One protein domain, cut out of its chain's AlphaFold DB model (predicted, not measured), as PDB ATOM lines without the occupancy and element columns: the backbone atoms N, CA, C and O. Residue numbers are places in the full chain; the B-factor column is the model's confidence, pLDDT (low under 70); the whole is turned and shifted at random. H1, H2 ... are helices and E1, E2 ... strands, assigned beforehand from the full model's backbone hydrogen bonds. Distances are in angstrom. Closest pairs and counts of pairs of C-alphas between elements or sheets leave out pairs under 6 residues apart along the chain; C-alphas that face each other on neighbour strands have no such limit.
ATOM      1  N   VAL A  11     155.302  85.542 247.287       87.31
ATOM      2  CA  VAL A  11     154.457  84.473 247.823       87.31
ATOM      3  C   VAL A  11     154.121  83.525 246.684       87.31
ATOM      4  O   VAL A  11     153.740  83.969 245.605       87.31
ATOM      5  N   ALA A  12     154.251  82.226 246.919       89.88
ATOM      6  CA  ALA A  12     153.810  81.194 245.999       89.88
ATOM      7  C   ALA A  12     152.766  80.303 246.670       89.88
ATOM      8  O   ALA A  12     152.892  79.955 247.845       89.88
ATOM      9  N   VAL A  13     151.761  79.910 245.897       90.25
ATOM     10  CA  VAL A  13     150.789  78.885 246.266       90.25
ATOM     11  C   VAL A  13     150.818  77.820 245.188       90.25
ATOM     12  O   VAL A  13     150.573  78.116 244.019       90.25
ATOM     13  N   ARG A  14     151.122  76.586 245.578       92.00
ATOM     14  CA  ARG A  14     151.173  75.424 244.691       92.00
ATOM     15  C   ARG A  14     150.128  74.416 245.106       92.00
ATOM     16  O   ARG A  14     149.908  74.208 246.292       92.00
ATOM     17  N   TRP A  15     149.522  73.767 244.128       91.38
ATOM     18  CA  TRP A  15     148.669  72.614 244.353       91.38
ATOM     19  C   TRP A  15     148.686  71.714 243.123       91.38
ATOM     20  O   TRP A  15     149.129  72.097 242.035       91.38
ATOM     21  N   TYR A  16     148.182  70.503 243.302       91.12
ATOM     22  CA  TYR A  16     148.013  69.533 242.233       91.12
ATOM     23  C   TYR A  16     146.531  69.331 242.005       91.12
ATOM     24  O   TYR A  16     145.756  69.340 242.956       91.12
ATOM     25  N   VAL A  17     146.140  69.158 240.751       89.50
ATOM     26  CA  VAL A  17     144.762  68.915 240.339       89.50
ATOM     27  C   VAL A  17     144.724  67.645 239.510       89.50
ATOM     28  O   VAL A  17     145.519  67.488 238.586       89.50
ATOM     29  N   TYR A  18     143.776  66.771 239.824       88.25
ATOM     30  CA  TYR A  18     143.454  65.590 239.036       88.25
ATOM     31  C   TYR A  18     142.012  65.654 238.573       88.25
ATOM     32  O   TYR A  18     141.123  66.016 239.344       88.25
ATOM     33  N   MET A  19     141.782  65.257 237.330       85.88
ATOM     34  CA  MET A  19     140.449  65.049 236.776       85.88
ATOM     35  C   MET A  19     140.266  63.570 236.502       85.88
ATOM     36  O   MET A  19     141.134  62.955 235.883       85.88
ATOM     37  N   SER A  20     139.145  63.001 236.936       89.31
ATOM     38  CA  SER A  20     138.850  61.597 236.662       89.31
ATOM     39  C   SER A  20     138.769  61.321 235.154       89.31
ATOM     40  O   SER A  20     138.473  62.231 234.378       89.31
ATOM     41  N   PRO A  21     139.002  60.077 234.699       89.06
ATOM     42  CA  PRO A  21     138.963  59.750 233.269       89.06
ATOM     43  C   PRO A  21     137.615  60.051 232.599       89.06
ATOM     44  O   PRO A  21     137.567  60.396 231.426       89.06
ATOM     45  N   ASN A  22     136.518  59.967 233.356       86.31
ATOM     46  CA  ASN A  22     135.160  60.297 232.915       86.31
ATOM     47  C   ASN A  22     134.750  61.750 233.225       86.31
ATOM     48  O   ASN A  22     133.556  62.056 233.249       86.31
ATOM     49  N   TYR A  23     135.704  62.633 233.540       85.38
ATOM     50  CA  TYR A  23     135.420  64.038 233.808       85.38
ATOM     51  C   TYR A  23     134.902  64.722 232.545       85.38
ATOM     52  O   TYR A  23     135.611  64.837 231.546       85.38
ATOM     53  N   VAL A  24     133.666  65.214 232.609       82.62
ATOM     54  CA  VAL A  24     133.083  66.012 231.530       82.62
ATOM     55  C   VAL A  24     133.690  67.408 231.582       82.62
ATOM     56  O   VAL A  24     133.374  68.218 232.455       82.62
ATOM     57  N   TRP A  25     134.613  67.642 230.654       75.12
ATOM     58  CA  TRP A  25     135.276  68.916 230.427       75.12
ATOM     59  C   TRP A  25     134.564  69.648 229.302       75.12
ATOM     60  O   TRP A  25     134.553  69.174 228.165       75.12
ATOM     61  N   THR A  26     134.009  70.817 229.597       71.44
ATOM     62  CA  THR A  26     133.401  71.658 228.573       71.44
ATOM     63  C   THR A  26     134.080  73.000 228.495       71.44
ATOM     64  O   THR A  26     134.171  73.742 229.472       71.44
ATOM     65  N   THR A  27     134.510  73.317 227.284       58.97
ATOM     66  CA  THR A  27     135.079  74.601 226.930       58.97
ATOM     67  C   THR A  27     133.957  75.545 226.503       58.97
ATOM     68  O   THR A  27     133.412  75.382 225.414       58.97
ATOM     69  N   GLY A  28     133.609  76.532 227.334       52.88
ATOM     70  CA  GLY A  28     132.768  77.662 226.924       52.88
ATOM     71  C   GLY A  28     131.427  77.845 227.642       52.88
ATOM     72  O   GLY A  28     131.058  77.094 228.542       52.88
ATOM     73  N   LYS A  29     130.725  78.917 227.244       52.78
ATOM     74  CA  LYS A  29     129.468  79.423 227.835       52.78
ATOM     75  C   LYS A  29     128.296  79.431 226.837       52.78
ATOM     76  O   LYS A  29     127.317  80.141 227.041       52.78
ATOM     77  N   THR A  30     128.410  78.711 225.723       51.66
ATOM     78  CA  THR A  30     127.391  78.695 224.665       51.66
ATOM     79  C   THR A  30     126.201  77.804 225.024       51.66
ATOM     80  O   THR A  30     126.321  76.872 225.820       51.66
ATOM     81  N   SER A  31     125.045  78.077 224.412       48.06
ATOM     82  CA  SER A  31     123.853  77.227 224.523       48.06
ATOM     83  C   SER A  31     124.165  75.781 224.105       48.06
ATOM     84  O   SER A  31     124.924  75.567 223.161       48.06
ATOM     85  N   GLY A  32     123.616  74.799 224.826       57.84
ATOM     86  CA  GLY A  32     123.887  73.368 224.614       57.84
ATOM     87  C   GLY A  32     125.174  72.840 225.264       57.84
ATOM     88  O   GLY A  32     125.515  71.675 225.081       57.84
ATOM     89  N   VAL A  33     125.904  73.667 226.023       66.06
ATOM     90  CA  VAL A  33     127.061  73.218 226.810       66.06
ATOM     91  C   VAL A  33     126.611  72.770 228.198       66.06
ATOM     92  O   VAL A  33     126.208  73.574 229.039       66.06
ATOM     93  N   HIS A  34     126.732  71.473 228.448       71.19
ATOM     94  CA  HIS A  34     126.396  70.840 229.718       71.19
ATOM     95  C   HIS A  34     127.670  70.727 230.567       71.19
ATOM     96  O   HIS A  34     128.639  70.154 230.088       71.19
ATOM     97  N   CYS A  35     127.681  71.233 231.810       78.00
ATOM     98  CA  CYS A  35     128.854  71.320 232.720       78.00
ATOM     99  C   CYS A  35     129.671  72.610 232.698       78.00
ATOM    100  O   CYS A  35     130.908  72.601 232.746       78.00
ATOM    101  N   LEU A  36     128.954  73.732 232.742       75.62
ATOM    102  CA  LEU A  36     129.523  75.065 232.892       75.62
ATOM    103  C   LEU A  36     130.520  75.133 234.061       75.62
ATOM    104  O   LEU A  36     130.382  74.457 235.086       75.62
ATOM    105  N   ASN A  37     131.525  75.997 233.902       72.69
ATOM    106  CA  ASN A  37     132.588  76.245 234.879       72.69
ATOM    107  C   ASN A  37     133.556  75.067 235.128       72.69
ATOM    108  O   ASN A  37     134.457  75.195 235.953       72.69
ATOM    109  N   SER A  38     133.455  73.956 234.386       75.69
ATOM    110  CA  SER A  38     134.391  72.815 234.478       75.69
ATOM    111  C   SER A  38     135.864  73.177 234.196       75.69
ATOM    112  O   SER A  38     136.776  72.479 234.638       75.69
ATOM    113  N   ALA A  39     136.089  74.322 233.553       72.56
ATOM    114  CA  ALA A  39     137.380  74.897 233.194       72.56
ATOM    115  C   ALA A  39     137.887  76.001 234.159       72.56
ATOM    116  O   ALA A  39     138.896  76.652 233.878       72.56
ATOM    117  N   LYS A  40     137.222  76.226 235.304       76.31
ATOM    118  CA  LYS A  40     137.694  77.141 236.363       76.31
ATOM    119  C   LYS A  40     138.640  76.437 237.303       76.31
ATOM    120  O   LYS A  40     138.357  75.313 237.690       76.31
ATOM    121  N   TRP A  41     139.728  77.078 237.700       75.75
ATOM    122  CA  TRP A  41     140.853  76.375 238.319       75.75
ATOM    123  C   TRP A  41     141.298  76.955 239.657       75.75
ATOM    124  O   TRP A  41     141.563  76.200 240.592       75.75
ATOM    125  N   PHE A  42     141.375  78.279 239.776       77.00
ATOM    126  CA  PHE A  42     141.596  78.952 241.053       77.00
ATOM    127  C   PHE A  42     140.885  80.293 241.093       77.00
ATOM    128  O   PHE A  42     140.485  80.814 240.058       77.00
ATOM    129  N   SER A  43     140.743  80.855 242.282       77.88
ATOM    130  CA  SER A  43     140.348  82.237 242.472       77.88
ATOM    131  C   SER A  43     141.331  82.958 243.390       77.88
ATOM    132  O   SER A  43     141.996  82.353 244.230       77.88
ATOM    133  N   LEU A  44     141.411  84.270 243.229       76.12
ATOM    134  CA  LEU A  44     142.099  85.214 244.093       76.12
ATOM    135  C   LEU A  44     141.039  86.020 244.840       76.12
ATOM    136  O   LEU A  44     140.065  86.441 244.222       76.12
ATOM    137  N   ARG A  45     141.200  86.254 246.144       75.19
ATOM    138  CA  ARG A  45     140.293  87.120 246.917       75.19
ATOM    139  C   ARG A  45     141.034  88.197 247.678       75.19
ATOM    140  O   ARG A  45     142.126  87.950 248.187       75.19
ATOM    141  N   THR A  46     140.398  89.356 247.798       72.00
ATOM    142  CA  THR A  46     140.842  90.452 248.664       72.00
ATOM    143  C   THR A  46     139.902  90.659 249.847       72.00
ATOM    144  O   THR A  46     138.786  90.135 249.873       72.00
ATOM    145  N   ASP A  47     140.338  91.460 250.821       70.62
ATOM    146  CA  ASP A  47     139.501  91.891 251.955       70.62
ATOM    147  C   ASP A  47     138.294  92.738 251.540       70.62
ATOM    148  O   ASP A  47     137.307  92.807 252.265       70.62
ATOM    149  N   ALA A  48     138.318  93.322 250.340       66.06
ATOM    150  CA  ALA A  48     137.165  94.015 249.772       66.06
ATOM    151  C   ALA A  48     136.043  93.056 249.312       66.06
ATOM    152  O   ALA A  48     135.062  93.499 248.720       66.06
ATOM    153  N   GLY A  49     136.194  91.738 249.502       64.50
ATOM    154  CA  GLY A  49     135.223  90.721 249.076       64.50
ATOM    155  C   GLY A  49     135.222  90.441 247.569       64.50
ATOM    156  O   GLY A  49     134.587  89.483 247.124       64.50
ATOM    157  N   ALA A  50     135.970  91.225 246.789       63.50
ATOM    158  CA  ALA A  50     136.172  91.007 245.368       63.50
ATOM    159  C   ALA A  50     136.961  89.708 245.156       63.50
ATOM    160  O   ALA A  50     138.076  89.531 245.657       63.50
ATOM    161  N   SER A  51     136.350  88.781 244.423       62.28
ATOM    162  CA  SER A  51     136.992  87.555 243.980       62.28
ATOM    163  C   SER A  51     137.293  87.681 242.513       62.28
ATOM    164  O   SER A  51     136.467  88.176 241.750       62.28
ATOM    165  N   THR A  52     138.409  87.098 242.115       65.00
ATOM    166  CA  THR A  52     138.665  86.895 240.715       65.00
ATOM    167  C   THR A  52     139.049  85.491 240.365       65.00
ATOM    168  O   THR A  52     139.731  84.847 241.144       65.00
ATOM    169  N   GLN A  53     138.578  84.999 239.228       65.56
ATOM    170  CA  GLN A  53     138.621  83.594 238.878       65.56
ATOM    171  C   GLN A  53     139.578  83.395 237.709       65.56
ATOM    172  O   GLN A  53     139.573  84.124 236.722       65.56
ATOM    173  N   TRP A  54     140.422  82.386 237.829       62.47
ATOM    174  CA  TRP A  54     141.140  81.831 236.708       62.47
ATOM    175  C   TRP A  54     140.226  80.808 236.039       62.47
ATOM    176  O   TRP A  54     139.890  79.769 236.618       62.47
ATOM    177  N   ASP A  55     139.787  81.158 234.839       59.69
ATOM    178  CA  ASP A  55     139.014  80.303 233.951       59.69
ATOM    179  C   ASP A  55     139.929  79.944 232.775       59.69
ATOM    180  O   ASP A  55     140.953  80.580 232.534       59.69
ATOM    181  N   THR A  56     139.625  78.881 232.056       50.50
ATOM    182  CA  THR A  56     140.325  78.580 230.806       50.50
ATOM    183  C   THR A  56     139.451  78.778 229.590       50.50
ATOM    184  O   THR A  56     139.974  78.651 228.491       50.50
ATOM    185  N   THR A  57     138.175  79.169 229.736       53.06
ATOM    186  CA  THR A  57     137.290  79.263 228.571       53.06
ATOM    187  C   THR A  57     136.190  80.318 228.626       53.06
ATOM    188  O   THR A  57     135.300  80.292 229.470       53.06
ATOM    189  N   ASP A  58     136.173  81.153 227.590       42.75
ATOM    190  CA  ASP A  58     134.944  81.671 227.007       42.75
ATOM    191  C   ASP A  58     134.837  81.132 225.579       42.75
ATOM    192  O   ASP A  58     135.756  81.351 224.793       42.75
ATOM    193  N   GLY A  59     133.757  80.391 225.311       40.12
ATOM    194  CA  GLY A  59     133.201  79.912 224.029       40.12
ATOM    195  C   GLY A  59     134.079  79.308 222.915       40.12
ATOM    196  O   GLY A  59     133.546  78.575 222.093       40.12
ATOM    197  N   ALA A  60     135.375  79.604 222.825       41.44
ATOM    198  CA  ALA A  60     136.182  79.413 221.618       41.44
ATOM    199  C   ALA A  60     137.655  79.044 221.868       41.44
ATOM    200  O   ALA A  60     138.352  78.699 220.917       41.44
ATOM    201  N   ASN A  61     138.158  79.121 223.104       47.59
ATOM    202  CA  ASN A  61     139.601  79.067 223.351       47.59
ATOM    203  C   ASN A  61     140.029  77.920 224.259       47.59
ATOM    204  O   ASN A  61     139.312  77.527 225.166       47.59
ATOM    205  N   THR A  62     141.243  77.428 224.028       56.69
ATOM    206  CA  THR A  62     141.934  76.387 224.800       56.69
ATOM    207  C   THR A  62     143.043  76.989 225.676       56.69
ATOM    208  O   THR A  62     144.001  76.309 226.044       56.69
ATOM    209  N   THR A  63     142.958  78.281 225.994       57.44
ATOM    210  CA  THR A  63     144.070  79.050 226.565       57.44
ATOM    211  C   THR A  63     143.729  79.567 227.966       57.44
ATOM    212  O   THR A  63     142.616  80.034 228.188       57.44
ATOM    213  N   PRO A  64     144.683  79.535 228.917       61.09
ATOM    214  CA  PRO A  64     144.579  80.199 230.219       61.09
ATOM    215  C   PRO A  64     144.076  81.642 230.128       61.09
ATOM    216  O   PRO A  64     144.702  82.471 229.464       61.09
ATOM    217  N   LEU A  65     142.981  81.949 230.834       64.88
ATOM    218  CA  LEU A  65     142.381  83.280 230.835       64.88
ATOM    219  C   LEU A  65     142.018  83.757 232.236       64.88
ATOM    220  O   LEU A  65     141.941  83.006 233.200       64.88
ATOM    221  N   ILE A  66     141.819  85.053 232.357       63.41
ATOM    222  CA  ILE A  66     141.584  85.704 233.628       63.41
ATOM    223  C   ILE A  66     140.153  86.278 233.595       63.41
ATOM    224  O   ILE A  66     139.844  87.084 232.727       63.41
ATOM    225  N   TYR A  67     139.272  85.827 234.497       61.03
ATOM    226  CA  TYR A  67     137.830  86.122 234.477       61.03
ATOM    227  C   TYR A  67     137.336  86.769 235.779       61.03
ATOM    228  O   TYR A  67     137.575  86.246 236.872       61.03
ATOM    229  N   GLY A  68     136.579  87.866 235.667       57.69
ATOM    230  CA  GLY A  68     135.918  88.552 236.781       57.69
ATOM    231  C   GLY A  68     136.780  89.606 237.485       57.69
ATOM    232  O   GLY A  68     136.568  89.861 238.672       57.69
ATOM    233  N   TRP A  69     137.793  90.187 236.820       62.88
ATOM    234  CA  TRP A  69     138.594  91.284 237.418       62.88
ATOM    235  C   TRP A  69     137.886  92.641 237.319       62.88
ATOM    236  O   TRP A  69     138.238  93.552 238.070       62.88
ATOM    237  N   THR A  70     136.902  92.785 236.424       51.28
ATOM    238  CA  THR A  70     136.078  93.999 236.235       51.28
ATOM    239  C   THR A  70     134.745  93.962 236.958       51.28
ATOM    240  O   THR A  70     134.167  95.013 237.205       51.28
ATOM    241  N   THR A  71     134.224  92.775 237.278       48.34
ATOM    242  CA  THR A  71     132.825  92.617 237.704       48.34
ATOM    243  C   THR A  71     132.568  93.082 239.138       48.34
ATOM    244  O   THR A  71     131.436  92.999 239.610       48.34
ATOM    245  N   SER A  72     133.590  93.556 239.858       52.84
ATOM    246  CA  SER A  72     133.400  94.225 241.141       52.84
ATOM    247  C   SER A  72     133.343  95.741 240.958       52.84
ATOM    248  O   SER A  72     134.203  96.340 240.319       52.84
ATOM    249  N   VAL A  73     132.356  96.370 241.608       53.38
ATOM    250  CA  VAL A  73     132.194  97.839 241.715       53.38
ATOM    251  C   VAL A  73     133.492  98.515 242.193       53.38
ATOM    252  O   VAL A  73     133.779  99.657 241.850       53.38
ATOM    253  N   VAL A  74     134.319  97.765 242.927       60.62
ATOM    254  CA  VAL A  74     135.708  98.080 243.253       60.62
ATOM    255  C   VAL A  74     136.603  97.007 242.623       60.62
ATOM    256  O   VAL A  74     136.810  95.941 243.204       60.62
ATOM    257  N   GLY A  75     137.064  97.245 241.398       67.69
ATOM    258  CA  GLY A  75     137.859  96.304 240.600       67.69
ATOM    259  C   GLY A  75     139.358  96.350 240.879       67.69
ATOM    260  O   GLY A  75     139.867  97.270 241.522       67.69
ATOM    261  N   TRP A  76     140.081  95.362 240.355       73.62
ATOM    262  CA  TRP A  76     141.532  95.479 240.199       73.62
ATOM    263  C   TRP A  76     141.857  96.599 239.197       73.62
ATOM    264  O   TRP A  76     141.041  96.919 238.333       73.62
ATOM    265  N   SER A  77     143.042  97.204 239.315       72.06
ATOM    266  CA  SER A  77     143.498  98.269 238.409       72.06
ATOM    267  C   SER A  77     144.857  97.932 237.773       72.06
ATOM    268  O   SER A  77     145.784  97.610 238.516       72.06
ATOM    269  N   PRO A  78     145.027  98.036 236.439       67.69
ATOM    270  CA  PRO A  78     143.968  98.219 235.445       67.69
ATOM    271  C   PRO A  78     142.885  97.143 235.561       67.69
ATOM    272  O   PRO A  78     143.134  96.047 236.058       67.69
ATOM    273  N   GLN A  79     141.673  97.498 235.152       64.06
ATOM    274  CA  GLN A  79     140.573  96.555 235.036       64.06
ATOM    275  C   GLN A  79     140.920  95.525 233.954       64.06
ATOM    276  O   GLN A  79     141.304  95.910 232.853       64.06
ATOM    277  N   LEU A  80     140.844  94.236 234.298       60.00
ATOM    278  CA  LEU A  80     141.299  93.126 233.452       60.00
ATOM    279  C   LEU A  80     140.210  92.060 233.236       60.00
ATOM    280  O   LEU A  80     140.396  90.911 233.633       60.00
ATOM    281  N   ASP A  81     139.055  92.392 232.664       54.66
ATOM    282  CA  ASP A  81     138.216  91.312 232.126       54.66
ATOM    283  C   ASP A  81     138.636  91.116 230.702       54.66
ATOM    284  O   ASP A  81     138.436  91.991 229.872       54.66
ATOM    285  N   CYS A  82     139.196  89.966 230.392       52.19
ATOM    286  CA  CYS A  82     139.349  89.632 228.999       52.19
ATOM    287  C   CYS A  82     139.309  88.131 228.841       52.19
ATOM    288  O   CYS A  82     140.225  87.357 229.149       52.19
ATOM    289  N   CYS A  83     138.158  87.729 228.332       48.94
ATOM    290  CA  CYS A  83     137.945  86.471 227.682       48.94
ATOM    291  C   CYS A  83     138.959  86.364 226.547       48.94
ATOM    292  O   CYS A  83     138.707  86.895 225.473       48.94
ATOM    293  N   ARG A  84     140.090  85.693 226.803       49.34
ATOM    294  CA  ARG A  84     140.733  84.706 225.915       49.34
ATOM    295  C   ARG A  84     142.214  84.470 226.245       49.34
ATOM    296  O   ARG A  84     142.679  83.364 225.963       49.34
ATOM    297  N   PHE A  85     142.938  85.436 226.838       53.25
ATOM    298  CA  PHE A  85     144.404  85.348 227.002       53.25
ATOM    299  C   PHE A  85     144.953  86.108 228.223       53.25
ATOM    300  O   PHE A  85     144.638  87.278 228.418       53.25
ATOM    301  N   GLY A  86     145.848  85.476 228.996       52.81
ATOM    302  CA  GLY A  86     146.761  86.160 229.925       52.81
ATOM    303  C   GLY A  86     147.792  87.064 229.207       52.81
ATOM    304  O   GLY A  86     148.014  86.908 228.003       52.81
ATOM    305  N   PRO A  87     148.495  87.968 229.915       48.81
ATOM    306  CA  PRO A  87     149.558  88.774 229.324       48.81
ATOM    307  C   PRO A  87     150.751  87.883 228.960       48.81
ATOM    308  O   PRO A  87     151.413  87.347 229.846       48.81
ATOM    309  N   ARG A  88     150.947  87.672 227.649       49.97
ATOM    310  CA  ARG A  88     152.132  87.144 226.920       49.97
ATOM    311  C   ARG A  88     151.714  86.691 225.507       49.97
ATOM    312  O   ARG A  88     152.003  85.571 225.089       49.97
ATOM    313  N   TRP A  89     151.046  87.561 224.743       48.06
ATOM    314  CA  TRP A  89     150.555  87.233 223.392       48.06
ATOM    315  C   TRP A  89     151.636  86.633 222.470       48.06
ATOM    316  O   TRP A  89     151.379  85.655 221.773       48.06
ATOM    317  N   THR A  90     152.882  87.114 222.550       48.22
ATOM    318  CA  THR A  90     154.014  86.638 221.728       48.22
ATOM    319  C   THR A  90     154.322  85.141 221.885       48.22
ATOM    320  O   THR A  90     154.922  84.546 220.998       48.22
ATOM    321  N   PHE A  91     153.905  84.512 222.990       50.94
ATOM    322  CA  PHE A  91     154.177  83.100 223.282       50.94
ATOM    323  C   PHE A  91     152.903  82.251 223.389       50.94
ATOM    324  O   PHE A  91     152.982  81.092 223.793       50.94
ATOM    325  N   ALA A  92     151.732  82.784 223.013       55.66
ATOM    326  CA  ALA A  92     150.463  82.058 223.100       55.66
ATOM    327  C   ALA A  92     150.501  80.723 222.332       55.66
ATOM    328  O   ALA A  92     150.026  79.711 222.840       55.66
ATOM    329  N   GLY A  93     151.162  80.689 221.168       59.00
ATOM    330  CA  GLY A  93     151.357  79.463 220.383       59.00
ATOM    331  C   GLY A  93     152.288  78.421 221.021       59.00
ATOM    332  O   GLY A  93     152.359  77.298 220.536       59.00
ATOM    333  N   GLN A  94     153.001  78.768 222.097       62.78
ATOM    334  CA  GLN A  94     153.905  77.859 222.812       62.78
ATOM    335  C   GLN A  94     153.260  77.218 224.042       62.78
ATOM    336  O   GLN A  94     153.799  76.247 224.569       62.78
ATOM    337  N   VAL A  95     152.126  77.740 224.522       66.50
ATOM    338  CA  VAL A  95     151.379  77.133 225.627       66.50
ATOM    339  C   VAL A  95     150.450  76.068 225.042       66.50
ATOM    340  O   VAL A  95     149.557  76.415 224.273       66.50
ATOM    341  N   PRO A  96     150.600  74.779 225.408       68.25
ATOM    342  CA  PRO A  96     149.712  73.745 224.895       68.25
ATOM    343  C   PRO A  96     148.250  74.041 225.233       68.25
ATOM    344  O   PRO A  96     147.934  74.363 226.390       68.25
ATOM    345  N   ALA A  97     147.396  73.890 224.222       68.00
ATOM    346  CA  ALA A  97     145.945  73.986 224.310       68.00
ATOM    347  C   ALA A  97     145.382  73.089 225.428       68.00
ATOM    348  O   ALA A  97     145.690  71.907 225.503       68.00
ATOM    349  N   GLU A  98     144.513  73.623 226.281       68.75
ATOM    350  CA  GLU A  98     143.755  72.862 227.271       68.75
ATOM    351  C   GLU A  98     142.522  72.212 226.640       68.75
ATOM    352  O   GLU A  98     141.421  72.756 226.662       68.75
ATOM    353  N   VAL A  99     142.717  71.022 226.075       72.31
ATOM    354  CA  VAL A  99     141.621  70.164 225.609       72.31
ATOM    355  C   VAL A  99     141.431  68.973 226.542       72.31
ATOM    356  O   VAL A  99     142.388  68.487 227.151       72.31
ATOM    357  N   ALA A 100     140.193  68.480 226.629       74.50
ATOM    358  CA  ALA A 100     139.803  67.385 227.517       74.50
ATOM    359  C   ALA A 100     140.742  66.170 227.406       74.50
ATOM    360  O   ALA A 100     141.234  65.676 228.419       74.50
ATOM    361  N   SER A 101     141.076  65.759 226.177       75.19
ATOM    362  CA  SER A 101     141.950  64.611 225.885       75.19
ATOM    363  C   SER A 101     143.361  64.730 226.465       75.19
ATOM    364  O   SER A 101     144.035  63.723 226.675       75.19
ATOM    365  N   GLN A 102     143.825  65.944 226.757       77.00
ATOM    366  CA  GLN A 102     145.120  66.150 227.393       77.00
ATOM    367  C   GLN A 102     145.037  66.114 228.919       77.00
ATOM    368  O   GLN A 102     146.063  65.879 229.548       77.00
ATOM    369  N   LYS A 103     143.856  66.337 229.505       79.06
ATOM    370  CA  LYS A 103     143.668  66.708 230.915       79.06
ATOM    371  C   LYS A 103     143.064  65.605 231.772       79.06
ATOM    372  O   LYS A 103     143.482  65.420 232.916       79.06
ATOM    373  N   VAL A 104     142.071  64.898 231.239       85.88
ATOM    374  CA  VAL A 104     141.368  63.849 231.982       85.88
ATOM    375  C   VAL A 104     142.303  62.678 232.269       85.88
ATOM    376  O   VAL A 104     143.147  62.320 231.450       85.88
ATOM    377  N   GLY A 105     142.183  62.102 233.461       87.69
ATOM    378  CA  GLY A 105     143.036  61.013 233.924       87.69
ATOM    379  C   GLY A 105     144.467  61.422 234.286       87.69
ATOM    380  O   GLY A 105     145.284  60.538 234.533       87.69
ATOM    381  N   LYS A 106     144.791  62.723 234.335       87.81
ATOM    382  CA  LYS A 106     146.155  63.210 234.582       87.81
ATOM    383  C   LYS A 106     146.238  64.191 235.743       87.81
ATOM    384  O   LYS A 106     145.323  64.971 236.003       87.81
ATOM    385  N   TRP A 107     147.384  64.170 236.413       90.19
ATOM    386  CA  TRP A 107     147.785  65.134 237.424       90.19
ATOM    387  C   TRP A 107     148.459  66.337 236.774       90.19
ATOM    388  O   TRP A 107     149.436  66.216 236.029       90.19
ATOM    389  N   TYR A 108     147.960  67.514 237.122       88.62
ATOM    390  CA  TYR A 108     148.552  68.791 236.768       88.62
ATOM    391  C   TYR A 108     148.993  69.528 238.021       88.62
ATOM    392  O   TYR A 108     148.222  69.666 238.966       88.62
ATOM    393  N   ARG A 109     150.214  70.052 238.006       91.81
ATOM    394  CA  ARG A 109     150.682  71.015 239.000       91.81
ATOM    395  C   ARG A 109     150.319  72.410 238.535       91.81
ATOM    396  O   ARG A 109     150.648  72.776 237.405       91.81
ATOM    397  N   TYR A 110     149.725  73.178 239.432       89.19
ATOM    398  CA  TYR A 110     149.554  74.611 239.287       89.19
ATOM    399  C   TYR A 110     150.346  75.324 240.367       89.19
ATOM    400  O   TYR A 110     150.397  74.881 241.515       89.19
ATOM    401  N   GLU A 111     150.971  76.431 239.996       90.38
ATOM    402  CA  GLU A 111     151.562  77.339 240.963       90.38
ATOM    403  C   GLU A 111     151.256  78.775 240.585       90.38
ATOM    404  O   GLU A 111     151.516  79.200 239.462       90.38
ATOM    405  N   VAL A 112     150.724  79.518 241.545       87.31
ATOM    406  CA  VAL A 112     150.512  80.954 241.447       87.31
ATOM    407  C   VAL A 112     151.575  81.644 242.274       87.31
ATOM    408  O   VAL A 112     151.764  81.317 243.444       87.31
ATOM    409  N   VAL A 113     152.252  82.611 241.669       87.56
ATOM    410  CA  VAL A 113     153.219  83.474 242.331       87.56
ATOM    411  C   VAL A 113     152.693  84.897 242.314       87.56
ATOM    412  O   VAL A 113     152.303  85.424 241.275       87.56
ATOM    413  N   LEU A 114     152.727  85.520 243.481       86.00
ATOM    414  CA  LEU A 114     152.427  86.921 243.693       86.00
ATOM    415  C   LEU A 114     153.658  87.584 244.280       86.00
ATOM    416  O   LEU A 114     154.191  87.141 245.297       86.00
ATOM    417  N   ARG A 115     154.113  88.653 243.647       85.12
ATOM    418  CA  ARG A 115     155.295  89.390 244.097       85.12
ATOM    419  C   ARG A 115     155.076  90.880 243.970       85.12
ATOM    420  O   ARG A 115     154.327  91.325 243.103       85.12
ATOM    421  N   ARG A 116     155.709  91.659 244.840       77.69
ATOM    422  CA  ARG A 116     155.688  93.121 244.706       77.69
ATOM    423  C   ARG A 116     156.466  93.517 243.460       77.69
ATOM    424  O   ARG A 116     157.510  92.939 243.181       77.69
ATOM    425  N   MET A 117     155.982  94.523 242.736       71.62
ATOM    426  CA  MET A 117     156.702  95.045 241.571       71.62
ATOM    427  C   MET A 117     158.061  95.636 241.971       71.62
ATOM    428  O   MET A 117     159.068  95.396 241.315       71.62
ATOM    429  N   THR A 118     158.073  96.400 243.064       67.94
ATOM    430  CA  THR A 118     159.257  96.978 243.708       67.94
ATOM    431  C   THR A 118     159.002  97.107 245.213       67.94
ATOM    432  O   THR A 118     157.852  97.099 245.667       67.94
ATOM    433  N   THR A 119     160.061  97.225 246.018       65.00
ATOM    434  CA  THR A 119     159.949  97.481 247.463       65.00
ATOM    435  C   THR A 119     159.131  98.749 247.722       65.00
ATOM    436  O   THR A 119     159.390  99.787 247.125       65.00
ATOM    437  N   GLY A 120     158.116  98.661 248.588       59.88
ATOM    438  CA  GLY A 120     157.209  99.776 248.900       59.88
ATOM    439  C   GLY A 120     156.074 100.002 247.892       59.88
ATOM    440  O   GLY A 120     155.179 100.797 248.163       59.88
ATOM    441  N   SER A 121     156.053  99.288 246.762       68.56
ATOM    442  CA  SER A 121     154.958  99.379 245.792       68.56
ATOM    443  C   SER A 121     153.709  98.636 246.263       68.56
ATOM    444  O   SER A 121     153.791  97.526 246.796       68.56
ATOM    445  N   THR A 122     152.542  99.227 246.004       69.38
ATOM    446  CA  THR A 122     151.232  98.560 246.113       69.38
ATOM    447  C   THR A 122     150.870  97.777 244.853       69.38
ATOM    448  O   THR A 122     149.864  97.071 244.837       69.38
ATOM    449  N   SER A 123     151.684  97.884 243.795       76.75
ATOM    450  CA  SER A 123     151.526  97.068 242.600       76.75
ATOM    451  C   SER A 123     152.133  95.680 242.791       76.75
ATOM    452  O   SER A 123     153.240  95.520 243.317       76.75
ATOM    453  N   VAL A 124     151.417  94.678 242.299       79.56
ATOM    454  CA  VAL A 124     151.790  93.271 242.314       79.56
ATOM    455  C   VAL A 124     151.994  92.752 240.898       79.56
ATOM    456  O   VAL A 124     151.406  93.233 239.932       79.56
ATOM    457  N   ILE A 125     152.831  91.733 240.795       82.19
ATOM    458  CA  ILE A 125     152.967  90.896 239.616       82.19
ATOM    459  C   ILE A 125     152.381  89.533 239.961       82.19
ATOM    460  O   ILE A 125     152.714  88.950 240.995       82.19
ATOM    461  N   LEU A 126     151.512  89.051 239.079       81.81
ATOM    462  CA  LEU A 126     150.936  87.722 239.102       81.81
ATOM    463  C   LEU A 126     151.609  86.882 238.018       81.81
ATOM    464  O   LEU A 126     151.603  87.231 236.836       81.81
ATOM    465  N   GLU A 127     152.138  85.741 238.427       84.06
ATOM    466  CA  GLU A 127     152.592  84.699 237.522       84.06
ATOM    467  C   GLU A 127     151.817  83.424 237.838       84.06
ATOM    468  O   GLU A 127     151.567  83.112 239.002       84.06
ATOM    469  N   ALA A 128     151.450  82.669 236.811       83.69
ATOM    470  CA  ALA A 128     150.892  81.338 236.996       83.69
ATOM    471  C   ALA A 128     151.655  80.341 236.137       83.69
ATOM    472  O   ALA A 128     152.017  80.624 234.993       83.69
ATOM    473  N   TYR A 129     151.879  79.165 236.700       87.00
ATOM    474  CA  TYR A 129     152.646  78.092 236.101       87.00
ATOM    475  C   TYR A 129     151.834  76.811 236.097       87.00
ATOM    476  O   TYR A 129     151.021  76.566 236.990       87.00
ATOM    477  N   ARG A 130     152.079  75.985 235.083       87.38
ATOM    478  CA  ARG A 130     151.377  74.727 234.864       87.38
ATOM    479  C   ARG A 130     152.341  73.655 234.386       87.38
ATOM    480  O   ARG A 130     153.064  73.870 233.417       87.38
ATOM    481  N   LYS A 131     152.265  72.465 234.976       88.19
ATOM    482  CA  LYS A 131     152.998  71.276 234.518       88.19
ATOM    483  C   LYS A 131     152.051  70.083 234.432       88.19
ATOM    484  O   LYS A 131     151.306  69.838 235.374       88.19
ATOM    485  N   ASN A 132     152.085  69.345 233.321       88.44
ATOM    486  CA  ASN A 132     151.510  67.998 233.273       88.44
ATOM    487  C   ASN A 132     152.505  67.059 233.959       88.44
ATOM    488  O   ASN A 132     153.581  66.793 233.420       88.44
ATOM    489  N   VAL A 133     152.158  66.640 235.171       91.44
ATOM    490  CA  VAL A 133     153.028  65.836 236.026       91.44
ATOM    491  C   VAL A 133     152.980  64.373 235.614       91.44
ATOM    492  O   VAL A 133     154.032  63.749 235.529       91.44
ATOM    493  N   THR A 134     151.791  63.854 235.288       88.94
ATOM    494  CA  THR A 134     151.607  62.453 234.879       88.94
ATOM    495  C   THR A 134     152.507  62.071 233.712       88.94
ATOM    496  O   THR A 134     153.168  61.040 233.769       88.94
ATOM    497  N   ASP A 135     152.588  62.927 232.693       87.25
ATOM    498  CA  ASP A 135     153.402  62.655 231.503       87.25
ATOM    499  C   ASP A 135     154.809  63.282 231.578       87.25
ATOM    500  O   ASP A 135     155.477  63.407 230.548       87.25
ATOM    501  N   ASN A 136     155.216  63.763 232.760       86.44
ATOM    502  CA  ASN A 136     156.468  64.477 233.025       86.44
ATOM    503  C   ASN A 136     156.845  65.505 231.934       86.44
ATOM    504  O   ASN A 136     157.970  65.542 231.431       86.44
ATOM    505  N   LYS A 137     155.882  66.335 231.517       86.81
ATOM    506  CA  LYS A 137     156.134  67.372 230.506       86.81
ATOM    507  C   LYS A 137     156.806  68.591 231.129       86.81
ATOM    508  O   LYS A 137     156.818  68.769 232.349       86.81
ATOM    509  N   ALA A 138     157.326  69.458 230.265       86.12
ATOM    510  CA  ALA A 138     157.840  70.758 230.668       86.12
ATOM    511  C   ALA A 138     156.784  71.571 231.443       86.12
ATOM    512  O   ALA A 138     155.579  71.477 231.185       86.12
ATOM    513  N   GLU A 139     157.251  72.377 232.398       86.62
ATOM    514  CA  GLU A 139     156.428  73.423 233.005       86.62
ATOM    515  C   GLU A 139     156.310  74.608 232.040       86.62
ATOM    516  O   GLU A 139     157.289  75.020 231.421       86.62
ATOM    517  N   PHE A 140     155.118  75.192 231.971       82.88
ATOM    518  CA  PHE A 140     154.836  76.405 231.216       82.88
ATOM    519  C   PHE A 140     154.435  77.528 232.168       82.88
ATOM    520  O   PHE A 140     153.587  77.326 233.041       82.88
ATOM    521  N   LYS A 141     154.991  78.727 231.964       81.62
ATOM    522  CA  LYS A 141     154.442  79.957 232.541       81.62
ATOM    523  C   LYS A 141     153.250  80.385 231.687       81.62
ATOM    524  O   LYS A 141     153.421  80.749 230.527       81.62
ATOM    525  N   ILE A 142     152.056  80.293 232.253       77.56
ATOM    526  CA  ILE A 142     150.786  80.495 231.550       77.56
ATOM    527  C   ILE A 142     150.181  81.888 231.761       77.56
ATOM    528  O   ILE A 142     149.351  82.312 230.964       77.56
ATOM    529  N   ILE A 143     150.605  82.608 232.803       78.00
ATOM    530  CA  ILE A 143     150.268  84.016 233.060       78.00
ATOM    531  C   ILE A 143     151.547  84.722 233.503       78.00
ATOM    532  O   ILE A 143     152.288  84.173 234.321       78.00
ATOM    533  N   ASP A 144     151.792  85.926 232.986       79.56
ATOM    534  CA  ASP A 144     152.896  86.779 233.427       79.56
ATOM    535  C   ASP A 144     152.537  88.261 233.307       79.56
ATOM    536  O   ASP A 144     152.676  88.885 232.255       79.56
ATOM    537  N   THR A 145     152.070  88.850 234.401       77.00
ATOM    538  CA  THR A 145     151.631  90.246 234.372       77.00
ATOM    539  C   THR A 145     152.795  91.222 234.425       77.00
ATOM    540  O   THR A 145     152.557  92.411 234.310       77.00
ATOM    541  N   SER A 146     154.057  90.783 234.521       77.12
ATOM    542  CA  SER A 146     155.187  91.711 234.375       77.12
ATOM    543  C   SER A 146     155.447  92.117 232.927       77.12
ATOM    544  O   SER A 146     156.305  92.963 232.680       77.12
ATOM    545  N   ILE A 147     154.759  91.500 231.966       72.50
ATOM    546  CA  ILE A 147     154.958  91.727 230.537       72.50
ATOM    547  C   ILE A 147     153.756  92.480 229.996       72.50
ATOM    548  O   ILE A 147     152.639  91.964 230.036       72.50
ATOM    549  N   ALA A 148     153.999  93.681 229.467       68.88
ATOM    550  CA  ALA A 148     152.976  94.465 228.790       68.88
ATOM    551  C   ALA A 148     152.347  93.641 227.660       68.88
ATOM    552  O   ALA A 148     153.059  92.999 226.884       68.88
ATOM    553  N   CYS A 149     151.018  93.656 227.554       63.88
ATOM    554  CA  CYS A 149     150.379  93.016 226.417       63.88
ATOM    555  C   CYS A 149     150.341  93.955 225.206       63.88
ATOM    556  O   CYS A 149     149.433  94.770 225.060       63.88
ATOM    557  N   THR A 150     151.316  93.813 224.312       58.09
ATOM    558  CA  THR A 150     151.306  94.482 223.006       58.09
ATOM    559  C   THR A 150     150.281  93.808 222.087       58.09
ATOM    560  O   THR A 150     150.398  92.613 221.821       58.09
ATOM    561  N   GLY A 151     149.283  94.553 221.600       51.91
ATOM    562  CA  GLY A 151     148.272  94.047 220.654       51.91
ATOM    563  C   GLY A 151     147.057  93.357 221.284       51.91
ATOM    564  O   GLY A 151     146.180  92.895 220.560       51.91
ATOM    565  N   CYS A 152     146.936  93.326 222.615       52.72
ATOM    566  CA  CYS A 152     145.697  92.855 223.244       52.72
ATOM    567  C   CYS A 152     144.478  93.734 222.896       52.72
ATOM    568  O   CYS A 152     143.362  93.264 222.979       52.72
ATOM    569  N   ASN A 153     144.668  94.974 222.441       51.78
ATOM    570  CA  ASN A 153     143.587  95.878 222.034       51.78
ATOM    571  C   ASN A 153     143.359  95.946 220.509       51.78
ATOM    572  O   ASN A 153     142.481  96.676 220.055       51.78
ATOM    573  N   SER A 154     144.155  95.244 219.692       46.75
ATOM    574  CA  SER A 154     144.187  95.476 218.237       46.75
ATOM    575  C   SER A 154     143.186  94.644 217.435       46.75
ATOM    576  O   SER A 154     143.125  94.777 216.216       46.75
ATOM    577  N   SER A 155     142.413  93.764 218.075       49.56
ATOM    578  CA  SER A 155     141.488  92.872 217.367       49.56
ATOM    579  C   SER A 155     140.119  93.501 217.072       49.56
ATOM    580  O   SER A 155     139.322  92.880 216.370       49.56
ATOM    581  N   GLY A 156     139.817  94.692 217.614       43.06
ATOM    582  CA  GLY A 156     138.491  95.321 217.505       43.06
ATOM    583  C   GLY A 156     137.359  94.493 218.133       43.06
ATOM    584  O   GLY A 156     136.187  94.819 217.966       43.06
ATOM    585  N   ARG A 157     137.693  93.404 218.837       46.19
ATOM    586  CA  ARG A 157     136.743  92.535 219.526       46.19
ATOM    587  C   ARG A 157     136.636  93.002 220.970       46.19
ATOM    588  O   ARG A 157     137.635  93.026 221.680       46.19
ATOM    589  N   SER A 158     135.417  93.290 221.410       43.12
ATOM    590  CA  SER A 158     135.024  93.725 222.764       43.12
ATOM    591  C   SER A 158     135.315  92.719 223.894       43.12
ATOM    592  O   SER A 158     134.680  92.765 224.939       43.12
ATOM    593  N   PHE A 159     136.186  91.735 223.661       44.56
ATOM    594  CA  PHE A 159     136.443  90.610 224.559       44.56
ATOM    595  C   PHE A 159     137.927  90.481 224.937       44.56
ATOM    596  O   PHE A 159     138.245  89.772 225.889       44.56
ATOM    597  N   ASP A 160     138.821  91.209 224.257       50.19
ATOM    598  CA  ASP A 160     140.247  91.308 224.591       50.19
ATOM    599  C   ASP A 160     140.521  92.568 225.452       50.19
ATOM    600  O   ASP A 160     141.493  93.290 225.243       50.19
ATOM    601  N   ASP A 161     139.650  92.851 226.427       50.62
ATOM    602  CA  ASP A 161     139.633  94.062 227.273       50.62
ATOM    603  C   ASP A 161     140.773  94.117 228.324       50.62
ATOM    604  O   ASP A 161     140.601  94.407 229.509       50.62
ATOM    605  N   TRP A 162     142.014  93.928 227.871       53.94
ATOM    606  CA  TRP A 162     143.173  94.573 228.489       53.94
ATOM    607  C   TRP A 162     143.079  96.072 228.158       53.94
ATOM    608  O   TRP A 162     143.743  96.543 227.235       53.94
ATOM    609  N   GLY A 163     142.164  96.782 228.831       47.22
ATOM    610  CA  GLY A 163     141.610  98.072 228.397       47.22
ATOM    611  C   GLY A 163     142.622  99.119 227.903       47.22
ATOM    612  O   GLY A 163     143.787  99.109 228.290       47.22
ATOM    613  N   ASN A 164     142.145 100.041 227.055       45.44
ATOM    614  CA  ASN A 164     142.850 101.155 226.388       45.44
ATOM    615  C   ASN A 164     144.115 101.701 227.100       45.44
ATOM    616  O   ASN A 164     144.081 102.749 227.742       45.44
ATOM    617  N   GLY A 165     145.260 101.025 226.938       46.16
ATOM    618  CA  GLY A 165     146.569 101.485 227.430       46.16
ATOM    619  C   GLY A 165     147.014 100.939 228.795       46.16
ATOM    620  O   GLY A 165     148.029 101.385 229.332       46.16
ATOM    621  N   GLY A 166     146.308  99.963 229.368       49.94
ATOM    622  CA  GLY A 166     146.684  99.332 230.630       49.94
ATOM    623  C   GLY A 166     147.914  98.437 230.492       49.94
ATOM    624  O   GLY A 166     147.814  97.267 230.130       49.94
ATOM    625  N   SER A 167     149.090  98.953 230.848       55.56
ATOM    626  CA  SER A 167     150.258  98.109 231.081       55.56
ATOM    627  C   SER A 167     149.961  97.152 232.239       55.56
ATOM    628  O   SER A 167     149.904  97.556 233.402       55.56
ATOM    629  N   THR A 168     149.800  95.869 231.924       60.59
ATOM    630  CA  THR A 168     149.664  94.742 232.871       60.59
ATOM    631  C   THR A 168     150.735  94.739 233.957       60.59
ATOM    632  O   THR A 168     150.528  94.188 235.033       60.59
ATOM    633  N   THR A 169     151.849  95.426 233.703       64.25
ATOM    634  CA  THR A 169     153.014  95.523 234.577       64.25
ATOM    635  C   THR A 169     152.749  96.177 235.931       64.25
ATOM    636  O   THR A 169     153.615  96.094 236.794       64.25
ATOM    637  N   ARG A 170     151.586  96.805 236.171       69.56
ATOM    638  CA  ARG A 170     151.301  97.549 237.415       69.56
ATOM    639  C   ARG A 170     149.981  97.171 238.097       69.56
ATOM    640  O   ARG A 170     149.285  98.066 238.577       69.56
ATOM    641  N   LEU A 171     149.645  95.883 238.188       77.06
ATOM    642  CA  LEU A 171     148.389  95.450 238.822       77.06
ATOM    643  C   LEU A 171     148.279  95.904 240.268       77.06
ATOM    644  O   LEU A 171     149.187  95.694 241.058       77.06
ATOM    645  N   LYS A 172     147.143  96.484 240.625       78.31
ATOM    646  CA  LYS A 172     146.789  96.893 241.981       78.31
ATOM    647  C   LYS A 172     145.515  96.172 242.382       78.31
ATOM    648  O   LYS A 172     144.572  96.084 241.595       78.31
ATOM    649  N   THR A 173     145.493  95.683 243.612       75.75
ATOM    650  CA  THR A 173     144.297  95.107 244.224       75.75
ATOM    651  C   THR A 173     143.176  96.153 244.340       75.75
ATOM    652  O   THR A 173     143.460  97.351 244.448       75.75
ATOM    653  N   PRO A 174     141.900  95.723 244.361       73.12
ATOM    654  CA  PRO A 174     140.750  96.549 244.713       73.12
ATOM    655  C   PRO A 174     141.000  97.405 245.952       73.12
ATOM    656  O   PRO A 174     141.397  96.869 246.989       73.12
ATOM    657  N   ASN A 175     140.794  98.723 245.855       73.25
ATOM    658  CA  ASN A 175     141.076  99.688 246.931       73.25
ATOM    659  C   ASN A 175     142.492  99.576 247.532       73.25
ATOM    660  O   ASN A 175     142.704  99.951 248.681       73.25
ATOM    661  N   GLN A 176     143.453  99.010 246.791       71.88
ATOM    662  CA  GLN A 176     144.799  98.692 247.282       71.88
ATOM    663  C   GLN A 176     144.788  97.844 248.570       71.88
ATOM    664  O   GLN A 176     145.710  97.902 249.383       71.88
ATOM    665  N   THR A 177     143.735  97.043 248.755       70.31
ATOM    666  CA  THR A 177     143.562  96.150 249.908       70.31
ATOM    667  C   THR A 177     144.442  94.914 249.797       70.31
ATOM    668  O   THR A 177     144.969  94.588 248.731       70.31
ATOM    669  N   GLN A 178     144.629  94.200 250.905       69.81
ATOM    670  CA  GLN A 178     145.438  92.990 250.887       69.81
ATOM    671  C   GLN A 178     144.735  91.884 250.094       69.81
ATOM    672  O   GLN A 178     143.521  91.684 250.188       69.81
ATOM    673  N   LEU A 179     145.522  91.138 249.316       73.12
ATOM    674  CA  LEU A 179     145.085  89.835 248.847       73.12
ATOM    675  C   LEU A 179     145.113  88.877 250.033       73.12
ATOM    676  O   LEU A 179     146.136  88.740 250.704       73.12
ATOM    677  N   THR A 180     144.004  88.190 250.261       72.25
ATOM    678  CA  THR A 180     143.835  87.346 251.438       72.25
ATOM    679  C   THR A 180     143.786  85.872 251.123       72.25
ATOM    680  O   THR A 180     144.091  85.065 252.001       72.25
ATOM    681  N   ARG A 181     143.419  85.488 249.893       75.75
ATOM    682  CA  ARG A 181     143.279  84.072 249.531       75.75
ATOM    683  C   ARG A 181     143.665  83.799 248.085       75.75
ATOM    684  O   ARG A 181     143.301  84.552 247.183       75.75
ATOM    685  N   VAL A 182     144.336  82.666 247.896       79.38
ATOM    686  CA  VAL A 182     144.363  81.908 246.644       79.38
ATOM    687  C   VAL A 182     143.604  80.618 246.934       79.38
ATOM    688  O   VAL A 182     143.996  79.865 247.825       79.38
ATOM    689  N   GLU A 183     142.494  80.390 246.244       79.38
ATOM    690  CA  GLU A 183     141.624  79.232 246.458       79.38
ATOM    691  C   GLU A 183     141.574  78.372 245.194       79.38
ATOM    692  O   GLU A 183     141.250  78.898 244.133       79.38
ATOM    693  N   PRO A 184     141.860  77.059 245.252       79.06
ATOM    694  CA  PRO A 184     141.511  76.162 244.160       79.06
ATOM    695  C   PRO A 184     140.003  76.240 243.909       79.06
ATOM    696  O   PRO A 184     139.193  76.007 244.807       79.06
ATOM    697  N   ASN A 185     139.613  76.583 242.687       77.38
ATOM    698  CA  ASN A 185     138.216  76.751 242.329       77.38
ATOM    699  C   ASN A 185     137.738  75.454 241.695       77.38
ATOM    700  O   ASN A 185     137.990  75.193 240.522       77.38
ATOM    701  N   LEU A 186     137.080  74.619 242.499       74.94
ATOM    702  CA  LEU A 186     136.536  73.353 242.026       74.94
ATOM    703  C   LEU A 186     135.113  73.464 241.461       74.94
ATOM    704  O   LEU A 186     134.576  72.448 241.013       74.94
ATOM    705  N   PHE A 187     134.519  74.661 241.452       76.94
ATOM    706  CA  PHE A 187     133.116  74.845 241.106       76.94
ATOM    707  C   PHE A 187     132.824  74.419 239.669       76.94
ATOM    708  O   PHE A 187     133.498  74.832 238.731       76.94
ATOM    709  N   ARG A 188     131.777  73.615 239.521       78.88
ATOM    710  CA  ARG A 188     131.139  73.278 238.253       78.88
ATOM    711  C   ARG A 188     129.657  73.072 238.510       78.88
ATOM    712  O   ARG A 188     129.293  72.619 239.597       78.88
ATOM    713  N   ASN A 189     128.821  73.368 237.529       76.06
ATOM    714  CA  ASN A 189     127.384  73.174 237.659       76.06
ATOM    715  C   ASN A 189     126.811  72.465 236.436       76.06
ATOM    716  O   ASN A 189     127.254  72.690 235.310       76.06
ATOM    717  N   ASP A 190     125.822  71.613 236.691       80.81
ATOM    718  CA  ASP A 190     124.944  71.108 235.646       80.81
ATOM    719  C   ASP A 190     123.903  72.170 235.249       80.81
ATOM    720  O   ASP A 190     123.803  73.234 235.869       80.81
ATOM    721  N   ASP A 191     123.164  71.897 234.177       78.00
ATOM    722  CA  ASP A 191     122.008  72.679 233.728       78.00
ATOM    723  C   ASP A 191     120.677  72.097 234.253       78.00
ATOM    724  O   ASP A 191     119.607  72.399 233.730       78.00
ATOM    725  N   GLY A 192     120.727  71.219 235.263       74.56
ATOM    726  CA  GLY A 192     119.575  70.485 235.786       74.56
ATOM    727  C   GLY A 192     119.153  69.265 234.955       74.56
ATOM    728  O   GLY A 192     118.815  68.240 235.553       74.56
ATOM    729  N   ALA A 193     119.224  69.336 233.621       79.06
ATOM    730  CA  ALA A 193     118.849  68.254 232.702       79.06
ATOM    731  C   ALA A 193     119.986  67.241 232.458       79.06
ATOM    732  O   ALA A 193     119.730  66.053 232.267       79.06
ATOM    733  N   HIS A 194     121.244  67.682 232.535       77.69
ATOM    734  CA  HIS A 194     122.426  66.885 232.212       77.69
ATOM    735  C   HIS A 194     123.393  66.831 233.386       77.69
ATOM    736  O   HIS A 194     124.054  67.810 233.717       77.69
ATOM    737  N   LYS A 195     123.535  65.661 234.013       83.56
ATOM    738  CA  LYS A 195     124.476  65.496 235.126       83.56
ATOM    739  C   LYS A 195     125.913  65.442 234.640       83.56
ATOM    740  O   LYS A 195     126.267  64.678 233.748       83.56
ATOM    741  N   CYS A 196     126.763  66.227 235.291       84.44
ATOM    742  CA  CYS A 196     128.175  66.252 234.970       84.44
ATOM    743  C   CYS A 196     128.867  64.968 235.412       84.44
ATOM    744  O   CYS A 196     128.891  64.642 236.601       84.44
ATOM    745  N   GLY A 197     129.466  64.267 234.452       85.81
ATOM    746  CA  GLY A 197     130.255  63.068 234.703       85.81
ATOM    747  C   GLY A 197     131.601  63.374 235.362       85.81
ATOM    748  O   GLY A 197     132.184  64.455 235.191       85.81
ATOM    749  N   GLY A 198     132.076  62.414 236.151       88.06
ATOM    750  CA  GLY A 198     133.387  62.437 236.793       88.06
ATOM    751  C   GLY A 198     133.555  63.456 237.917       88.06
ATOM    752  O   GLY A 198     132.613  64.125 238.336       88.06
ATOM    753  N   TRP A 199     134.780  63.556 238.419       86.06
ATOM    754  CA  TRP A 199     135.149  64.372 239.571       86.06
ATOM    755  C   TRP A 199     136.520  65.013 239.370       86.06
ATOM    756  O   TRP A 199     137.320  64.598 238.530       86.06
ATOM    757  N   ARG A 200     136.786  66.050 240.161       86.00
ATOM    758  CA  ARG A 200     138.085  66.707 240.232       86.00
ATOM    759  C   ARG A 200     138.544  66.727 241.679       86.00
ATOM    760  O   ARG A 200     137.758  67.076 242.553       86.00
ATOM    761  N   ALA A 201     139.798  66.372 241.914       86.31
ATOM    762  CA  ALA A 201     140.425  66.489 243.223       86.31
ATOM    763  C   ALA A 201     141.585  67.473 243.159       86.31
ATOM    764  O   ALA A 201     142.207  67.647 242.108       86.31
ATOM    765  N   TYR A 202     141.889  68.080 244.302       89.00
ATOM    766  CA  TYR A 202     143.171  68.729 244.521       89.00
ATOM    767  C   TYR A 202     143.946  68.011 245.617       89.00
ATOM    768  O   TYR A 202     143.370  67.324 246.462       89.00
ATOM    769  N   SER A 203     145.260  68.180 245.601       89.12
ATOM    770  CA  SER A 203     146.151  67.633 246.615       89.12
ATOM    771  C   SER A 203     147.373  68.532 246.817       89.12
ATOM    772  O   SER A 203     147.659  69.382 245.968       89.12
ATOM    773  N   HIS A 204     148.067  68.346 247.944       89.00
ATOM    774  CA  HIS A 204     149.313  69.030 248.324       89.00
ATOM    775  C   HIS A 204     149.266  70.545 248.090       89.00
ATOM    776  O   HIS A 204     150.056  71.103 247.326       89.00
ATOM    777  N   MET A 205     148.303  71.211 248.735       88.88
ATOM    778  CA  MET A 205     148.256  72.668 248.754       88.88
ATOM    779  C   MET A 205     149.371  73.196 249.661       88.88
ATOM    780  O   MET A 205     149.356  72.998 250.874       88.88
ATOM    781  N   LEU A 206     150.337  73.865 249.048       89.69
ATOM    782  CA  LEU A 206     151.553  74.365 249.670       89.69
ATOM    783  C   LEU A 206     151.588  75.882 249.519       89.69
ATOM    784  O   LEU A 206     151.255  76.416 248.461       89.69
ATOM    785  N   VAL A 207     152.022  76.571 250.570       89.31
ATOM    786  CA  VAL A 207     152.233  78.020 250.559       89.31
ATOM    787  C   VAL A 207     153.653  78.290 251.022       89.31
ATOM    788  O   VAL A 207     154.081  77.755 252.042       89.31
ATOM    789  N   ALA A 208     154.371  79.124 250.281       88.00
ATOM    790  CA  ALA A 208     155.701  79.580 250.652       88.00
ATOM    791  C   ALA A 208     155.819  81.082 250.421       88.00
ATOM    792  O   ALA A 208     155.196  81.635 249.513       88.00
ATOM    793  N   ALA A 209     156.615  81.738 251.257       88.62
ATOM    794  CA  ALA A 209     156.814  83.171 251.207       88.62
ATOM    795  C   ALA A 209     158.288  83.505 251.454       88.62
ATOM    796  O   ALA A 209     158.962  82.832 252.233       88.62
ATOM    797  N   TRP A 210     158.792  84.528 250.766       86.38
ATOM    798  CA  TRP A 210     160.199  84.919 250.792       86.38
ATOM    799  C   TRP A 210     160.357  86.426 250.962       86.38
ATOM    800  O   TRP A 210     159.527  87.230 250.518       86.38
ATOM    801  N   SER A 211     161.454  86.811 251.619       85.88
ATOM    802  CA  SER A 211     161.813  88.213 251.874       85.88
ATOM    803  C   SER A 211     162.394  88.898 250.643       85.88
ATOM    804  O   SER A 211     162.404  90.126 250.575       85.88
ATOM    805  N   THR A 212     162.805  88.118 249.645       84.50
ATOM    806  CA  THR A 212     163.365  88.595 248.383       84.50
ATOM    807  C   THR A 212     162.557  88.084 247.194       84.50
ATOM    808  O   THR A 212     161.835  87.092 247.293       84.50
ATOM    809  N   ASP A 213     162.686  88.774 246.061       85.62
ATOM    810  CA  ASP A 213     162.158  88.337 244.768       85.62
ATOM    811  C   ASP A 213     163.293  87.818 243.871       85.62
ATOM    812  O   ASP A 213     163.589  88.380 242.822       85.62
ATOM    813  N   ALA A 214     163.977  86.758 244.309       87.56
ATOM    814  CA  ALA A 214     165.089  86.147 243.569       87.56
ATOM    815  C   ALA A 214     164.630  84.966 242.691       87.56
ATOM    816  O   ALA A 214     165.415  84.081 242.360       87.56
ATOM    817  N   GLY A 215     163.339  84.915 242.342       86.56
ATOM    818  CA  GLY A 215     162.777  83.852 241.509       86.56
ATOM    819  C   GLY A 215     162.503  82.533 242.238       86.56
ATOM    820  O   GLY A 215     162.295  81.517 241.578       86.56
ATOM    821  N   GLN A 216     162.461  82.523 243.573       90.31
ATOM    822  CA  GLN A 216     162.197  81.309 244.351       90.31
ATOM    823  C   GLN A 216     160.853  80.661 243.977       90.31
ATOM    824  O   GLN A 216     159.867  81.337 243.666       90.31
ATOM    825  N   ARG A 217     160.798  79.331 244.001       91.62
ATOM    826  CA  ARG A 217     159.606  78.527 243.689       91.62
ATOM    827  C   ARG A 217     159.459  77.439 244.750       91.62
ATOM    828  O   ARG A 217     160.441  77.084 245.402       91.62
ATOM    829  N   ILE A 218     158.257  76.889 244.913       90.19
ATOM    830  CA  ILE A 218     158.072  75.711 245.772       90.19
ATOM    831  C   ILE A 218     158.764  74.510 245.093       90.19
ATOM    832  O   ILE A 218     158.800  74.410 243.863       90.19
ATOM    833  N   GLY A 219     159.368  73.613 245.870       87.50
ATOM    834  CA  GLY A 219     159.962  72.378 245.342       87.50
ATOM    835  C   GLY A 219     158.898  71.399 244.818       87.50
ATOM    836  O   GLY A 219     157.719  71.528 245.162       87.50
ATOM    837  N   PRO A 220     159.259  70.449 243.937       85.50
ATOM    838  CA  PRO A 220     158.327  69.409 243.505       85.50
ATOM    839  C   PRO A 220     157.847  68.568 244.697       85.50
ATOM    840  O   PRO A 220     158.605  68.327 245.634       85.50
ATOM    841  N   ALA A 221     156.592  68.118 244.640       86.19
ATOM    842  CA  ALA A 221     156.050  67.138 245.581       86.19
ATOM    843  C   ALA A 221     156.472  65.754 245.091       86.19
ATOM    844  O   ALA A 221     155.946  65.262 244.089       86.19
ATOM    845  N   THR A 222     157.473  65.160 245.734       82.94
ATOM    846  CA  THR A 222     158.096  63.915 245.267       82.94
ATOM    847  C   THR A 222     157.082  62.787 245.105       82.94
ATOM    848  O   THR A 222     157.098  62.078 244.113       82.94
ATOM    849  N   GLU A 223     156.124  62.683 246.006       78.62
ATOM    850  CA  GLU A 223     155.051  61.697 246.029       78.62
ATOM    851  C   GLU A 223     154.102  61.753 244.817       78.62
ATOM    852  O   GLU A 223     153.474  60.745 244.503       78.62
ATOM    853  N   ILE A 224     154.019  62.884 244.102       80.00
ATOM    854  CA  ILE A 224     153.207  63.021 242.874       80.00
ATOM    855  C   ILE A 224     154.093  63.147 241.626       80.00
ATOM    856  O   ILE A 224     153.718  62.675 240.556       80.00
ATOM    857  N   GLU A 225     155.268  63.770 241.736       82.69
ATOM    858  CA  GLU A 225     156.149  64.038 240.592       82.69
ATOM    859  C   GLU A 225     157.192  62.934 240.306       82.69
ATOM    860  O   GLU A 225     157.914  63.047 239.319       82.69
TER     861      GLU A 225
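AT A GLANCE: This is residues 11 to 225 of the 259 residues of an uncharacterized protein of Candidatus Rokubacteria bacterium (UniProt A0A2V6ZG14). With little regular structure, two antiparallel sheets, E7-E6-E5-E1-E9 and E4-E3-E2-E8, make a sandwich among long loops such as residues 145-178, with H1, H2 and H3 grazing the larger sheet. The printed part has 215 residues, 81 in named elements, mostly strand. It is compact, with a radius of gyration of the C-alphas of 16.9 A, spanning 48 by 44 by 34 A.

IN THESE COORDINATES: E7 is residues 139-144, E6 123-132, E5 107-116, E1 11-19, E9 200-210, 30.5 A long; E4 65-67, E3 51-55, E2 40-46, E8 179-184; H1 89-94, H2 100-103, H3 222-225. C-alpha 11 is at (154.457, 84.473, 247.823), C-alpha 225 at (156.149, 64.038, 240.592).

HOW THE PARTS SIT: In E1 and E5, N 13 and O 112 are 2.8 A apart, within hydrogen-bond range. In the hairpin E2 and E3, N 44 and O 52 are 2.7 A apart. H1 has 0 of 2 O i to N i+4 pairs within range and 2 of 3 O i to N i+3 pairs.

THE WHOLE: The link E7 to E8 is long; 85 residues have pLDDT under 70.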